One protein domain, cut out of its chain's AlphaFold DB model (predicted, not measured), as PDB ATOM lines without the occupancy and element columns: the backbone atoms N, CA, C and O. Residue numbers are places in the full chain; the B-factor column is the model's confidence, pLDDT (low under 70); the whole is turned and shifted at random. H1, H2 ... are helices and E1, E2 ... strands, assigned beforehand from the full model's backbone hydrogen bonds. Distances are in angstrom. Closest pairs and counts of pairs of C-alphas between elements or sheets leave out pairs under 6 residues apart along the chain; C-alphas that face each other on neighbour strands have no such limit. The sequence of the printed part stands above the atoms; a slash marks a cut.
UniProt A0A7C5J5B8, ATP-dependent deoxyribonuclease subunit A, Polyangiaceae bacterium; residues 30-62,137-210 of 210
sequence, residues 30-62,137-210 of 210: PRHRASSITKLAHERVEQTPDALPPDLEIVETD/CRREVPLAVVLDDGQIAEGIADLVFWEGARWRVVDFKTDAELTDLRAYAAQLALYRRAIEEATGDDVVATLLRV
ATOM      1  N   PRO A  30     -19.090  -6.165 -42.068       65.88
ATOM      2  CA  PRO A  30     -17.888  -6.763 -41.495       65.88
ATOM      3  C   PRO A  30     -17.954  -6.636 -39.973       65.88
ATOM      4  O   PRO A  30     -17.957  -5.524 -39.446       65.88
ATOM      5  N   ARG A  31     -18.080  -7.767 -39.274       67.94
ATOM      6  CA  ARG A  31     -18.193  -7.777 -37.807       67.94
ATOM      7  C   ARG A  31     -16.843  -7.592 -37.121       67.94
ATOM      8  O   ARG A  31     -16.806  -7.061 -36.020       67.94
ATOM      9  N   HIS A  32     -15.759  -7.968 -37.797       71.31
ATOM     10  CA  HIS A  32     -14.395  -7.833 -37.302       71.31
ATOM     11  C   HIS A  32     -13.517  -7.231 -38.397       71.31
ATOM     12  O   HIS A  32     -13.584  -7.643 -39.557       71.31
ATOM     13  N   ARG A  33     -12.717  -6.230 -38.031       88.44
ATOM     14  CA  ARG A  33     -11.631  -5.720 -38.872       88.44
ATOM     15  C   ARG A  33     -10.372  -6.441 -38.423       88.44
ATOM     16  O   ARG A  33     -10.016  -6.304 -37.263       88.44
ATOM     17  N   ALA A  34      -9.732  -7.200 -39.303       90.88
ATOM     18  CA  ALA A  34      -8.455  -7.847 -39.013       90.88
ATOM     19  C   ALA A  34      -7.342  -7.204 -39.846       90.88
ATOM     20  O   ALA A  34      -7.570  -6.753 -40.975       90.88
ATOM     21  N   SER A  35      -6.138  -7.096 -39.296       94.81
ATOM     22  CA  SER A  35      -4.943  -6.662 -40.024       94.81
ATOM     23  C   SER A  35      -3.708  -7.336 -39.459       94.81
ATOM     24  O   SER A  35      -3.658  -7.651 -38.273       94.81
ATOM     25  N   SER A  36      -2.703  -7.546 -40.311       96.19
ATOM     26  CA  SER A  36      -1.461  -8.138 -39.836       96.19
ATOM     27  C   SER A  36      -0.718  -7.177 -38.912       96.19
ATOM     28  O   SER A  36      -0.700  -5.962 -39.137       96.19
ATOM     29  N   ILE A  37      -0.070  -7.728 -37.891       95.69
ATOM     30  CA  ILE A  37       0.747  -6.987 -36.933       95.69
ATOM     31  C   ILE A  37       1.858  -6.235 -37.663       95.69
ATOM     32  O   ILE A  37       2.044  -5.055 -37.403       95.69
ATOM     33  N   THR A  38       2.523  -6.856 -38.642       92.06
ATOM     34  CA  THR A  38       3.556  -6.187 -39.449       92.06
ATOM     35  C   THR A  38       3.004  -4.976 -40.201       92.06
ATOM     36  O   THR A  38       3.627  -3.918 -40.205       92.06
ATOM     37  N   LYS A  39       1.809  -5.083 -40.799       93.06
ATOM     38  CA  LYS A  39       1.172  -3.944 -41.476       93.06
ATOM     39  C   LYS A  39       0.876  -2.816 -40.486       93.06
ATOM     40  O   LYS A  39       1.228  -1.671 -40.748       93.06
ATOM     41  N   LEU A  40       0.260  -3.145 -39.352       93.00
ATOM     42  CA  LEU A  40      -0.070  -2.172 -38.312       93.00
ATOM     43  C   LEU A  40       1.179  -1.522 -37.718       93.00
ATOM     44  O   LEU A  40       1.167  -0.329 -37.438       93.00
ATOM     45  N   ALA A  41       2.261  -2.282 -37.554       90.75
ATOM     46  CA  ALA A  41       3.537  -1.774 -37.079       90.75
ATOM     47  C   ALA A  41       4.092  -0.705 -38.025       90.75
ATOM     48  O   ALA A  41       4.450   0.373 -37.559       90.75
ATOM     49  N   HIS A  42       4.066  -0.949 -39.341       88.94
ATOM     50  CA  HIS A  42       4.458   0.047 -40.342       88.94
ATOM     51  C   HIS A  42       3.531   1.276 -40.362       88.94
ATOM     52  O   HIS A  42       4.012   2.401 -40.464       88.94
ATOM     53  N   GLU A  43       2.215   1.095 -40.216       89.62
ATOM     54  CA  GLU A  43       1.247   2.207 -40.153       89.62
ATOM     55  C   GLU A  43       1.389   3.053 -38.874       89.62
ATOM     56  O   GLU A  43       1.027   4.229 -38.863       89.62
ATOM     57  N   ARG A  44       1.932   2.474 -37.797       84.81
ATOM     58  CA  ARG A  44       2.100   3.118 -36.485       84.81
ATOM     59  C   ARG A  44       3.525   3.598 -36.214       84.81
ATOM     60  O   ARG A  44       3.790   4.079 -35.113       84.81
ATOM     61  N   VAL A  45       4.441   3.524 -37.185       84.25
ATOM     62  CA  VAL A  45       5.839   3.968 -37.003       84.25
ATOM     63  C   VAL A  45       5.909   5.412 -36.518       84.25
ATOM     64  O   VAL A  45       6.667   5.705 -35.600       84.25
ATOM     65  N   GLU A  46       5.095   6.304 -37.086       81.69
ATOM     66  CA  GLU A  46       5.065   7.726 -36.706       81.69
ATOM     67  C   GLU A  46       4.526   7.960 -35.286       81.69
ATOM     68  O   GLU A  46       4.816   8.981 -34.669       81.69
ATOM     69  N   GLN A  47       3.745   7.015 -34.759       81.00
ATOM     70  CA  GLN A  47       3.186   7.049 -33.403       81.00
ATOM     71  C   GLN A  47       4.101   6.349 -32.391       81.00
ATOM     72  O   GLN A  47       3.875   6.435 -31.183       81.00
ATOM     73  N   THR A  48       5.117   5.635 -32.875       77.94
ATOM     74  CA  THR A  48       6.075   4.922 -32.040       77.94
ATOM     75  C   THR A  48       7.125   5.913 -31.542       77.94
ATOM     76  O   THR A  48       7.700   6.631 -32.362       77.94
ATOM     77  N   PRO A  49       7.400   5.973 -30.225       79.94
ATOM     78  CA  PRO A  49       8.436   6.846 -29.692       79.94
ATOM     79  C   PRO A  49       9.791   6.628 -30.377       79.94
ATOM     80  O   PRO A  49      10.150   5.504 -30.728       79.94
ATOM     81  N   ASP A  50      10.569   7.702 -30.521       79.38
ATOM     82  CA  ASP A  50      11.939   7.612 -31.047       79.38
ATOM     83  C   ASP A  50      12.856   6.787 -30.137       79.38
ATOM     84  O   ASP A  50      13.770   6.109 -30.609       79.38
ATOM     85  N   ALA A  51      12.609   6.837 -28.827       81.81
ATOM     86  CA  ALA A  51      13.297   5.995 -27.864       81.81
ATOM     87  C   ALA A  51      12.732   4.571 -27.916       81.81
ATOM     88  O   ALA A  51      11.525   4.369 -27.775       81.81
ATOM     89  N   LEU A  52      13.619   3.585 -28.073       80.62
ATOM     90  CA  LEU A  52      13.228   2.183 -28.008       80.62
ATOM     91  C   LEU A  52      12.722   1.820 -26.602       80.62
ATOM     92  O   LEU A  52      13.220   2.374 -25.616       80.62
ATOM     93  N   PRO A  53      11.768   0.878 -26.499       81.06
ATOM     94  CA  PRO A  53      11.314   0.374 -25.212       81.06
ATOM     95  C   PRO A  53      12.497  -0.189 -24.403       81.06
ATOM     96  O   PRO A  53      13.346  -0.875 -24.978       81.06
ATOM     97  N   PRO A  54      12.589   0.074 -23.086       78.00
ATOM     98  CA  PRO A  54      13.704  -0.398 -22.253       78.00
ATOM     99  C   PRO A  54      13.774  -1.932 -22.138       78.00
ATOM    100  O   PRO A  54      14.798  -2.494 -21.766       78.00
ATOM    101  N   ASP A  55      12.666  -2.589 -22.440       80.88
ATOM    102  CA  ASP A  55      12.389  -4.019 -22.408       80.88
ATOM    103  C   ASP A  55      12.518  -4.693 -23.790       80.88
ATOM    104  O   ASP A  55      12.201  -5.878 -23.931       80.88
ATOM    105  N   LEU A  56      12.984  -3.945 -24.801       91.19
ATOM    106  CA  LEU A  56      13.377  -4.461 -26.108       91.19
ATOM    107  C   LEU A  56      14.884  -4.732 -26.135       91.19
ATOM    108  O   LEU A  56      15.702  -3.812 -26.140       91.19
ATOM    109  N   GLU A  57      15.252  -6.003 -26.234       94.81
ATOM    110  CA  GLU A  57      16.643  -6.420 -26.403       94.81
ATOM    111  C   GLU A  57      16.979  -6.587 -27.893       94.81
ATOM    112  O   GLU A  57      16.230  -7.204 -28.650       94.81
ATOM    113  N   ILE A  58      18.128  -6.066 -28.328       94.69
ATOM    114  CA  ILE A  58      18.650  -6.284 -29.683       94.69
ATOM    115  C   ILE A  58      19.975  -7.020 -29.556       94.69
ATOM    116  O   ILE A  58      20.920  -6.516 -28.950       94.69
ATOM    117  N   VAL A  59      20.039  -8.213 -30.136       95.62
ATOM    118  CA  VAL A  59      21.224  -9.075 -30.137       95.62
ATOM    119  C   VAL A  59      21.551  -9.499 -31.565       95.62
ATOM    120  O   VAL A  59      20.685  -9.494 -32.441       95.62
ATOM    121  N   GLU A  60      22.801  -9.868 -31.828       95.31
ATOM    122  CA  GLU A  60      23.239 -10.245 -33.170       95.31
ATOM    123  C   GLU A  60      24.151 -11.469 -33.174       95.31
ATOM    124  O   GLU A  60      24.909 -11.721 -32.239       95.31
ATOM    125  N   THR A  61      24.070 -12.238 -34.260       95.31
ATOM    126  CA  THR A  61      24.978 -13.356 -34.524       95.31
ATOM    127  C   THR A  61      26.327 -12.865 -35.055       95.31
ATOM    128  O   THR A  61      26.436 -11.775 -35.631       95.31
ATOM    129  N   ASP A  62      27.337 -13.727 -34.928       91.19
ATOM    130  CA  ASP A  62      28.713 -13.524 -35.391       91.19
ATOM    131  C   ASP A  62      28.912 -13.756 -36.901       91.19
ATOM    132  O   ASP A  62      30.034 -13.654 -37.405       91.19
ATOM    133  N   CYS A 137       8.699 -24.198 -25.172       98.06
ATOM    134  CA  CYS A 137       9.275 -23.504 -26.310       98.06
ATOM    135  C   CYS A 137       8.432 -23.793 -27.551       98.06
ATOM    136  O   CYS A 137       8.222 -24.947 -27.928       98.06
ATOM    137  N   ARG A 138       7.989 -22.733 -28.220       97.75
ATOM    138  CA  ARG A 138       7.146 -22.783 -29.412       97.75
ATOM    139  C   ARG A 138       7.778 -21.956 -30.523       97.75
ATOM    140  O   ARG A 138       8.331 -20.893 -30.264       97.75
ATOM    141  N   ARG A 139       7.683 -22.439 -31.758       97.88
ATOM    142  CA  ARG A 139       8.121 -21.722 -32.962       97.88
ATOM    143  C   ARG A 139       6.930 -21.467 -33.868       97.88
ATOM    144  O   ARG A 139       5.983 -22.249 -33.819       97.88
ATOM    145  N   GLU A 140       7.008 -20.420 -34.685       97.25
ATOM    146  CA  GLU A 140       5.942 -20.029 -35.621       97.25
ATOM    147  C   GLU A 140       4.586 -19.890 -34.908       97.25
ATOM    148  O   GLU A 140       3.583 -20.491 -35.296       97.25
ATOM    149  N   VAL A 141       4.573 -19.143 -33.802       97.81
ATOM    150  CA  VAL A 141       3.428 -19.030 -32.893       97.81
ATOM    151  C   VAL A 141       2.409 -18.049 -33.462       97.81
ATOM    152  O   VAL A 141       2.708 -16.853 -33.517       97.81
ATOM    153  N   PRO A 142       1.196 -18.493 -33.838       97.69
ATOM    154  CA  PRO A 142       0.141 -17.581 -34.247       97.69
ATOM    155  C   PRO A 142      -0.318 -16.759 -33.044       97.69
ATOM    156  O   PRO A 142      -0.675 -17.311 -32.003       97.69
ATOM    157  N   LEU A 143      -0.326 -15.442 -33.203       97.38
ATOM    158  CA  LEU A 143      -0.757 -14.479 -32.201       97.38
ATOM    159  C   LEU A 143      -1.932 -13.673 -32.744       97.38
ATOM    160  O   LEU A 143      -1.946 -13.277 -33.911       97.38
ATOM    161  N   ALA A 144      -2.893 -13.392 -31.870       96.12
ATOM    162  CA  ALA A 144      -3.987 -12.477 -32.141       96.12
ATOM    163  C   ALA A 144      -4.256 -11.632 -30.896       96.12
ATOM    164  O   ALA A 144      -4.278 -12.157 -29.785       96.12
ATOM    165  N   VAL A 145      -4.475 -10.333 -31.086       95.75
ATOM    166  CA  VAL A 145      -4.836  -9.402 -30.014       95.75
ATOM    167  C   VAL A 145      -5.933  -8.461 -30.487       95.75
ATOM    168  O   VAL A 145      -5.910  -7.983 -31.624       95.75
ATOM    169  N   VAL A 146      -6.916  -8.205 -29.624       94.94
ATOM    170  CA  VAL A 146      -7.980  -7.235 -29.902       94.94
ATOM    171  C   VAL A 146      -7.509  -5.865 -29.429       94.94
ATOM    172  O   VAL A 146      -7.222  -5.659 -28.254       94.94
ATOM    173  N   LEU A 147      -7.412  -4.932 -30.365       93.31
ATOM    174  CA  LEU A 147      -7.030  -3.548 -30.128       93.31
ATOM    175  C   LEU A 147      -8.185  -2.762 -29.501       93.31
ATOM    176  O   LEU A 147      -9.345  -3.171 -29.546       93.31
ATOM    177  N   ASP A 148      -7.867  -1.591 -28.959       91.56
ATOM    178  CA  ASP A 148      -8.814  -0.774 -28.190       91.56
ATOM    179  C   ASP A 148      -9.995  -0.264 -29.043       91.56
ATOM    180  O   ASP A 148     -11.073   0.017 -28.523       91.56
ATOM    181  N   ASP A 149      -9.817  -0.186 -30.365       89.88
ATOM    182  CA  ASP A 149     -10.855   0.153 -31.345       89.88
ATOM    183  C   ASP A 149     -11.667  -1.065 -31.840       89.88
ATOM    184  O   ASP A 149     -12.527  -0.938 -32.717       89.88
ATOM    185  N   GLY A 150     -11.409  -2.253 -31.283       90.56
ATOM    186  CA  GLY A 150     -12.033  -3.521 -31.654       90.56
ATOM    187  C   GLY A 150     -11.448  -4.185 -32.906       90.56
ATOM    188  O   GLY A 150     -11.967  -5.222 -33.333       90.56
ATOM    189  N   GLN A 151     -10.399  -3.623 -33.519       93.19
ATOM    190  CA  GLN A 151      -9.659  -4.275 -34.602       93.19
ATOM    191  C   GLN A 151      -8.839  -5.454 -34.057       93.19
ATOM    192  O   GLN A 151      -8.237  -5.368 -32.994       93.19
ATOM    193  N   ILE A 152      -8.776  -6.556 -34.799       95.00
ATOM    194  CA  ILE A 152      -7.922  -7.703 -34.485       95.00
ATOM    195  C   ILE A 152      -6.571  -7.508 -35.180       95.00
ATOM    196  O   ILE A 152      -6.503  -7.354 -36.404       95.00
ATOM    197  N   ALA A 153      -5.499  -7.501 -34.395       96.31
ATOM    198  CA  ALA A 153      -4.120  -7.547 -34.861       96.31
ATOM    199  C   ALA A 153      -3.651  -9.009 -34.860       96.31
ATOM    200  O   ALA A 153      -3.640  -9.634 -33.804       96.31
ATOM    201  N   GLU A 154      -3.254  -9.544 -36.017       97.12
ATOM    202  CA  GLU A 154      -2.824 -10.947 -36.162       97.12
ATOM    203  C   GLU A 154      -1.379 -11.047 -36.660       97.12
ATOM    204  O   GLU A 154      -0.958 -10.294 -37.537       97.12
ATOM    205  N   GLY A 155      -0.595 -11.981 -36.139       96.69
ATOM    206  CA  GLY A 155       0.789 -12.171 -36.563       96.69
ATOM    207  C   GLY A 155       1.324 -13.547 -36.210       96.69
ATOM    208  O   GLY A 155       0.621 -14.364 -35.622       96.69
ATOM    209  N   ILE A 156       2.572 -13.800 -36.591       97.62
ATOM    210  CA  ILE A 156       3.280 -15.034 -36.262       97.62
ATOM    211  C   ILE A 156       4.602 -14.629 -35.617       97.62
ATOM    212  O   ILE A 156       5.397 -13.921 -36.233       97.62
ATOM    213  N   ALA A 157       4.800 -15.018 -34.361       97.88
ATOM    214  CA  ALA A 157       6.073 -14.840 -33.679       97.88
ATOM    215  C   ALA A 157       6.988 -16.032 -33.967       97.88
ATOM    216  O   ALA A 157       6.584 -17.182 -33.778       97.88
ATOM    217  N   ASP A 158       8.225 -15.769 -34.382       98.12
ATOM    218  CA  ASP A 158       9.135 -16.827 -34.833       98.12
ATOM    219  C   ASP A 158       9.472 -17.817 -33.718       98.12
ATOM    220  O   ASP A 158       9.536 -19.028 -33.947       98.12
ATOM    221  N   LEU A 159       9.681 -17.308 -32.500       98.56
ATOM    222  CA  LEU A 159      10.035 -18.100 -31.330       98.56
ATOM    223  C   LEU A 159       9.476 -17.462 -30.053       98.56
ATOM    224  O   LEU A 159       9.688 -16.281 -29.784       98.56
ATOM    225  N   VAL A 160       8.806 -18.269 -29.234       98.50
ATOM    226  CA  VAL A 160       8.331 -17.895 -27.899       98.50
ATOM    227  C   VAL A 160       8.713 -18.997 -26.921       98.50
ATOM    228  O   VAL A 160       8.412 -20.163 -27.173       98.50
ATOM    229  N   PHE A 161       9.364 -18.660 -25.810       98.62
ATOM    230  CA  PHE A 161       9.728 -19.660 -24.808       98.62
ATOM    231  C   PHE A 161       9.670 -19.135 -23.373       98.62
ATOM    232  O   PHE A 161       9.781 -17.934 -23.128       98.62
ATOM    233  N   TRP A 162       9.482 -20.048 -22.421       98.25
ATOM    234  CA  TRP A 162       9.416 -19.745 -20.994       98.25
ATOM    235  C   TRP A 162      10.814 -19.692 -20.365       98.25
ATOM    236  O   TRP A 162      11.582 -20.650 -20.473       98.25
ATOM    237  N   GLU A 163      11.136 -18.605 -19.661       95.00
ATOM    238  CA  GLU A 163      12.418 -18.421 -18.954       95.00
ATOM    239  C   GLU A 163      12.352 -18.797 -17.460       95.00
ATOM    240  O   GLU A 163      13.268 -18.498 -16.698       95.00
ATOM    241  N   GLY A 164      11.268 -19.426 -16.998       91.25
ATOM    242  CA  GLY A 164      11.087 -19.810 -15.591       91.25
ATOM    243  C   GLY A 164      10.247 -18.828 -14.771       91.25
ATOM    244  O   GLY A 164       9.565 -19.265 -13.849       91.25
ATOM    245  N   ALA A 165      10.261 -17.538 -15.122       92.56
ATOM    246  CA  ALA A 165       9.479 -16.490 -14.448       92.56
ATOM    247  C   ALA A 165       8.708 -15.560 -15.399       92.56
ATOM    248  O   ALA A 165       7.849 -14.810 -14.954       92.56
ATOM    249  N   ARG A 166       9.053 -15.575 -16.687       96.00
ATOM    250  CA  ARG A 166       8.486 -14.712 -17.723       96.00
ATOM    251  C   ARG A 166       8.618 -15.386 -19.079       96.00
ATOM    252  O   ARG A 166       9.482 -16.252 -19.265       96.00
ATOM    253  N   TRP A 167       7.803 -14.961 -20.028       98.12
ATOM    254  CA  TRP A 167       7.944 -15.358 -21.421       98.12
ATOM    255  C   TRP A 167       8.996 -14.508 -22.120       98.12
ATOM    256  O   TRP A 167       9.176 -13.327 -21.825       98.12
ATOM    257  N   ARG A 168       9.650 -15.092 -23.117       98.06
ATOM    258  CA  ARG A 168      10.430 -14.350 -24.097       98.06
ATOM    259  C   ARG A 168       9.861 -14.579 -25.484       98.06
ATOM    260  O   ARG A 168       9.657 -15.724 -25.874       98.06
ATOM    261  N   VAL A 169       9.665 -13.496 -26.230       98.25
ATOM    262  CA  VAL A 169       9.373 -13.520 -27.665       98.25
ATOM    263  C   VAL A 169      10.592 -13.047 -28.446       98.25
ATOM    264  O   VAL A 169      11.205 -12.033 -28.109       98.25
ATOM    265  N   VAL A 170      10.954 -13.793 -29.484       98.06
ATOM    266  CA  VAL A 170      12.105 -13.527 -30.344       98.06
ATOM    267  C   VAL A 170      11.639 -13.410 -31.790       98.06
ATOM    268  O   VAL A 170      10.885 -14.251 -32.273       98.06
ATOM    269  N   ASP A 171      12.110 -12.366 -32.464       97.00
ATOM    270  CA  ASP A 171      11.859 -12.086 -33.878       97.00
ATOM    271  C   ASP A 171      13.209 -12.011 -34.614       97.00
ATOM    272  O   ASP A 171      14.115 -11.255 -34.237       97.00
ATOM    273  N   PHE A 172      13.381 -12.859 -35.624       96.75
ATOM    274  CA  PHE A 172      14.610 -13.049 -36.379       96.75
ATOM    275  C   PHE A 172      14.673 -12.067 -37.549       96.75
ATOM    276  O   PHE A 172      13.831 -12.073 -38.451       96.75
ATOM    277  N   LYS A 173      15.728 -11.252 -37.606       94.75
ATOM    278  CA  LYS A 173      15.946 -10.296 -38.703       94.75
ATOM    279  C   LYS A 173      17.162 -10.659 -39.528       94.75
ATOM    280  O   LYS A 173      18.269 -10.749 -39.011       94.75
ATOM    281  N   THR A 174      16.956 -10.831 -40.830       92.56
ATOM    282  CA  THR A 174      18.026 -11.110 -41.802       92.56
ATOM    283  C   THR A 174      18.606  -9.847 -42.435       92.56
ATOM    284  O   THR A 174      19.500  -9.914 -43.285       92.56
ATOM    285  N   ASP A 175      18.087  -8.685 -42.062       85.38
ATOM    286  CA  ASP A 175      18.497  -7.387 -42.563       85.38
ATOM    287  C   ASP A 175      19.964  -7.120 -42.214       85.38
ATOM    288  O   ASP A 175      20.418  -7.297 -41.076       85.38
ATOM    289  N   ALA A 176      20.749  -6.689 -43.204       73.56
ATOM    290  CA  ALA A 176      22.130  -6.324 -42.912       73.56
ATOM    291  C   ALA A 176      22.248  -4.941 -42.270       73.56
ATOM    292  O   ALA A 176      23.313  -4.639 -41.761       73.56
ATOM    293  N   GLU A 177      21.193  -4.135 -42.247       74.31
ATOM    294  CA  GLU A 177      21.083  -2.945 -41.404       74.31
ATOM    295  C   GLU A 177      19.650  -2.898 -40.879       74.31
ATOM    296  O   GLU A 177      18.713  -3.059 -41.657       74.31
ATOM    297  N   LEU A 178      19.471  -2.714 -39.570       77.69
ATOM    298  CA  LEU A 178      18.145  -2.568 -38.968       77.69
ATOM    299  C   LEU A 178      17.694  -1.115 -39.149       77.69
ATOM    300  O   LEU A 178      17.845  -0.291 -38.252       77.69
ATOM    301  N   THR A 179      17.214  -0.776 -40.340       77.62
ATOM    302  CA  THR A 179      16.863   0.608 -40.698       77.62
ATOM    303  C   THR A 179      15.503   1.054 -40.161       77.62
ATOM    304  O   THR A 179      15.267   2.254 -40.052       77.62
ATOM    305  N   ASP A 180      14.630   0.118 -39.775       82.81
ATOM    306  CA  ASP A 180      13.270   0.394 -39.290       82.81
ATOM    307  C   ASP A 180      13.045  -0.115 -37.852       82.81
ATOM    308  O   ASP A 180      12.122  -0.871 -37.548       82.81
ATOM    309  N   LEU A 181      13.938   0.284 -36.938       87.69
ATOM    310  CA  LEU A 181      13.878  -0.132 -35.530       87.69
ATOM    311  C   LEU A 181      12.557   0.246 -34.849       87.69
ATOM    312  O   LEU A 181      12.086  -0.496 -33.989       87.69
ATOM    313  N   ARG A 182      11.937   1.366 -35.245       89.94
ATOM    314  CA  ARG A 182      10.628   1.774 -34.720       89.94
ATOM    315  C   ARG A 182       9.515   0.833 -35.179       89.94
ATOM    316  O   ARG A 182       8.716   0.432 -34.338       89.94
ATOM    317  N   ALA A 183       9.479   0.411 -36.447       90.50
ATOM    318  CA  ALA A 183       8.502  -0.599 -36.868       90.50
ATOM    319  C   ALA A 183       8.707  -1.922 -36.127       90.50
ATOM    320  O   ALA A 183       7.737  -2.529 -35.678       90.50
ATOM    321  N   TYR A 184       9.953  -2.360 -35.933       92.12
ATOM    322  CA  TYR A 184      10.207  -3.587 -35.177       92.12
ATOM    323  C   TYR A 184       9.790  -3.470 -33.708       92.12
ATOM    324  O   TYR A 184       9.192  -4.403 -33.174       92.12
ATOM    325  N   ALA A 185      10.024  -2.320 -33.071       92.44
ATOM    326  CA  ALA A 185       9.536  -2.054 -31.721       92.44
ATOM    327  C   ALA A 185       8.000  -2.088 -31.653       92.44
ATOM    328  O   ALA A 185       7.442  -2.726 -30.762       92.44
ATOM    329  N   ALA A 186       7.308  -1.475 -32.619       93.06
ATOM    330  CA  ALA A 186       5.847  -1.494 -32.700       93.06
ATOM    331  C   ALA A 186       5.287  -2.911 -32.916       93.06
ATOM    332  O   ALA A 186       4.301  -3.297 -32.285       93.06
ATOM    333  N   GLN A 187       5.930  -3.705 -33.777       94.81
ATOM    334  CA  GLN A 187       5.582  -5.108 -34.004       94.81
ATOM    335  C   GLN A 187       5.756  -5.934 -32.723       94.81
ATOM    336  O   GLN A 187       4.833  -6.638 -32.313       94.81
ATOM    337  N   LEU A 188       6.907  -5.820 -32.058       95.25
ATOM    338  CA  LEU A 188       7.182  -6.572 -30.836       95.25
ATOM    339  C   LEU A 188       6.302  -6.143 -29.662       95.25
ATOM    340  O   LEU A 188       5.911  -6.996 -28.874       95.25
ATOM    341  N   ALA A 189       5.912  -4.870 -29.575       94.19
ATOM    342  CA  ALA A 189       4.930  -4.416 -28.593       94.19
ATOM    343  C   ALA A 189       3.577  -5.131 -28.763       94.19
ATOM    344  O   ALA A 189       2.953  -5.523 -27.777       94.19
ATOM    345  N   LEU A 190       3.141  -5.364 -30.006       95.69
ATOM    346  CA  LEU A 190       1.920  -6.127 -30.284       95.69
ATOM    347  C   LEU A 190       2.081  -7.618 -29.958       95.69
ATOM    348  O   LEU A 190       1.148  -8.217 -29.427       95.69
ATOM    349  N   TYR A 191       3.253  -8.211 -30.217       97.38
ATOM    350  CA  TYR A 191       3.532  -9.597 -29.817       97.38
ATOM    351  C   TYR A 191       3.522  -9.768 -28.301       97.38
ATOM    352  O   TYR A 191       2.882 -10.688 -27.798       97.38
ATOM    353  N   ARG A 192       4.178  -8.858 -27.574       96.56
ATOM    354  CA  ARG A 192       4.163  -8.833 -26.110       96.56
ATOM    355  C   ARG A 192       2.741  -8.758 -25.582       96.56
ATOM    356  O   ARG A 192       2.342  -9.661 -24.864       96.56
ATOM    357  N   ARG A 193       1.964  -7.763 -26.024       95.94
ATOM    358  CA  ARG A 193       0.569  -7.586 -25.600       95.94
ATOM    359  C   ARG A 193      -0.255  -8.855 -25.830       95.94
ATOM    360  O   ARG A 193      -0.978  -9.275 -24.936       95.94
ATOM    361  N   ALA A 194      -0.124  -9.491 -26.998       97.50
ATOM    362  CA  ALA A 194      -0.847 -10.725 -27.301       97.50
ATOM    363  C   ALA A 194      -0.495 -11.873 -26.337       97.50
ATOM    364  O   ALA A 194      -1.380 -12.613 -25.912       97.50
ATOM    365  N   ILE A 195       0.784 -12.026 -25.980       97.56
ATOM    366  CA  ILE A 195       1.245 -13.082 -25.069       97.56
ATOM    367  C   ILE A 195       0.879 -12.748 -23.615       97.56
ATOM    368  O   ILE A 195       0.386 -13.623 -22.909       97.56
ATOM    369  N   GLU A 196       1.059 -11.500 -23.181       97.25
ATOM    370  CA  GLU A 196       0.685 -11.010 -21.844       97.25
ATOM    371  C   GLU A 196      -0.821 -11.194 -21.600       97.25
ATOM    372  O   GLU A 196      -1.215 -11.753 -20.581       97.25
ATOM    373  N   GLU A 197      -1.682 -10.824 -22.558       97.19
ATOM    374  CA  GLU A 197      -3.136 -11.026 -22.442       97.19
ATOM    375  C   GLU A 197      -3.529 -12.513 -22.422       97.19
ATOM    376  O   GLU A 197      -4.467 -12.897 -21.723       97.19
ATOM    377  N   ALA A 198      -2.822 -13.360 -23.179       96.56
ATOM    378  CA  ALA A 198      -3.127 -14.786 -23.266       96.56
ATOM    379  C   ALA A 198      -2.652 -15.591 -22.043       96.56
ATOM    380  O   ALA A 198      -3.254 -16.615 -21.717       96.56
ATOM    381  N   THR A 199      -1.567 -15.161 -21.398       96.00
ATOM    382  CA  THR A 199      -0.890 -15.922 -20.330       96.00
ATOM    383  C   THR A 199      -1.061 -15.302 -18.946       96.00
ATOM    384  O   THR A 199      -1.098 -16.028 -17.958       96.00
ATOM    385  N   GLY A 200      -1.222 -13.979 -18.866       96.94
ATOM    386  CA  GLY A 200      -1.193 -13.224 -17.614       96.94
ATOM    387  C   GLY A 200       0.213 -13.015 -17.040       96.94
ATOM    388  O   GLY A 200       0.328 -12.491 -15.933       96.94
ATOM    389  N   ASP A 201       1.257 -13.413 -17.768       96.56
ATOM    390  CA  ASP A 201       2.655 -13.343 -17.344       96.56
ATOM    391  C   ASP A 201       3.409 -12.225 -18.080       96.56
ATOM    392  O   ASP A 201       3.082 -11.870 -19.215       96.56
ATOM    393  N   ASP A 202       4.483 -11.724 -17.463       95.75
ATOM    394  CA  ASP A 202       5.378 -10.750 -18.089       95.75
ATOM    395  C   ASP A 202       6.072 -11.337 -19.328       95.75
ATOM    396  O   ASP A 202       6.449 -12.515 -19.366       95.75
ATOM    397  N   VAL A 203       6.320 -10.484 -20.325       96.94
ATOM    398  CA  VAL A 203       7.060 -10.846 -21.540       96.94
ATOM    399  C   VAL A 203       8.334 -10.002 -21.662       96.94
ATOM    400  O   VAL A 203       8.395  -8.856 -21.223       96.94
ATOM    401  N   VAL A 204       9.381 -10.546 -22.278       96.38
ATOM    402  CA  VAL A 204      10.516  -9.783 -22.823       96.38
ATOM    403  C   VAL A 204      10.569  -9.969 -24.326       96.38
ATOM    404  O   VAL A 204      10.431 -11.088 -24.821       96.38
ATOM    405  N   ALA A 205      10.779  -8.876 -25.054       96.62
ATOM    406  CA  ALA A 205      10.915  -8.912 -26.499       96.62
ATOM    407  C   ALA A 205      12.379  -8.844 -26.926       96.62
ATOM    408  O   ALA A 205      13.181  -8.091 -26.371       96.62
ATOM    409  N   THR A 206      12.736  -9.625 -27.941       97.19
ATOM    410  CA  THR A 206      14.097  -9.663 -28.472       97.19
ATOM    411  C   THR A 206      14.104  -9.678 -29.990       97.19
ATOM    412  O   THR A 206      13.472 -10.527 -30.612       97.19
ATOM    413  N   LEU A 207      14.879  -8.780 -30.593       96.56
ATOM    414  CA  LEU A 207      15.282  -8.893 -31.991       96.56
ATOM    415  C   LEU A 207      16.609  -9.637 -32.047       96.56
ATOM    416  O   LEU A 207      17.619  -9.140 -31.547       96.56
ATOM    417  N   LEU A 208      16.616 -10.811 -32.677       96.31
ATOM    418  CA  LEU A 208      17.857 -11.499 -33.016       96.31
ATOM    419  C   LEU A 208      18.192 -11.214 -34.475       96.31
ATOM    420  O   LEU A 208      17.531 -11.694 -35.397       96.31
ATOM    421  N   ARG A 209      19.254 -10.445 -34.693       94.75
ATOM    422  CA  ARG A 209      19.790 -10.197 -36.026       94.75
ATOM    423  C   ARG A 209      20.637 -11.386 -36.465       94.75
ATOM    424  O   ARG A 209      21.750 -11.596 -35.977       94.75
ATOM    425  N   VAL A 210      20.096 -12.148 -37.406       91.44
ATOM    426  CA  VAL A 210      20.669 -13.378 -37.960       91.44
ATOM    427  C   VAL A 210      21.572 -13.078 -39.148       91.44
ATOM    428  O   VAL A 210      21.372 -12.099 -39.907       91.44
TER     429      VAL A 210
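AT A GLANCE: This is residues 30 to 62 and 137 to 210 of the 210 residues of the protein "ATP-dependent deoxyribonuclease subunit A" of Polyangiaceae bacterium (UniProt A0A7C5J5B8). A strongly twisted sheet of six strands curls round one long helix, H2, with the short helix H1 packed beside H2 on the same face. The 107 printed residues hold two named helices and six named strands, in the order E1, H1, E2, E3, E4, E5, H2, E6; the class is mixed. The branched sheet pairs E3 with E4 and E4 with E5 antiparallel, and E1 with E4, E5 with E6 and E2 with E6 parallel. The whole is compact, with a radius of gyration of the C-alphas of 13.6 A and spans of 47 by 33 by 23 A.

IN THESE COORDINATES: E1, residues 34 to 36, begins at C-alpha 34 (-8.455, -7.847, -39.013). H1 is residues 37 to 43 and E2 residues 56 to 60. E3, residues 137 to 146, is 24.0 A long; E4, residues 152 to 162, 25.1 A; E5, residues 167 to 173, 19.7 A. H2, residues 181 to 199, is 26.4 A long. E6, residues 203 to 209, ends at C-alpha 209 (19.790, -10.197, -36.026).

HOW THE PARTS SIT: E3, E4 and E5 form a meander, successive antiparallel neighbours, with N 143 and O 155 at 2.8 A and N 168 and O 161 at 2.8 A. E3 bends by 81 degrees at residue 140, E4 by 83 degrees at 158. Beside E4, E1 and E5 lie on one side, E3 on the other; N 35 and O 152 are 2.9 A apart. E5, H2 and E6 form a strand-helix-strand unit, parallel strands joined through a helix, with a right-handed crossover; N 206 and O 169 are 2.9 A apart. E2 is an edge strand beside E6, with N 207 and O 57 at 2.8 A. H2 is on the sheet; its closest C-alphas to E3 are Ala 194 and Val 145, 5.0 A. H1, on the same face at a height over the sheet of 6.8 A, touches H2 residues 183 to 190 alone, closest C-alphas Ala 41 and Ala 186, 5.0 A, at a steep tilt of 41 degrees, opposite ways. In H1 and H2 every O i to N i+4 pair is within hydrogen-bond range.

THE WHOLE: The C-alphas of Pro 30 and Asp 62, the two farthest apart, are 47.5 A apart. Residues 63 to 136 are not printed; C-alphas 62 and 137 are 23.7 A apart across the cut. The link H1 to E2 is long, 12 residues. Mean pLDDT of the printed part is 91.8; residues 30 to 31 are under 70.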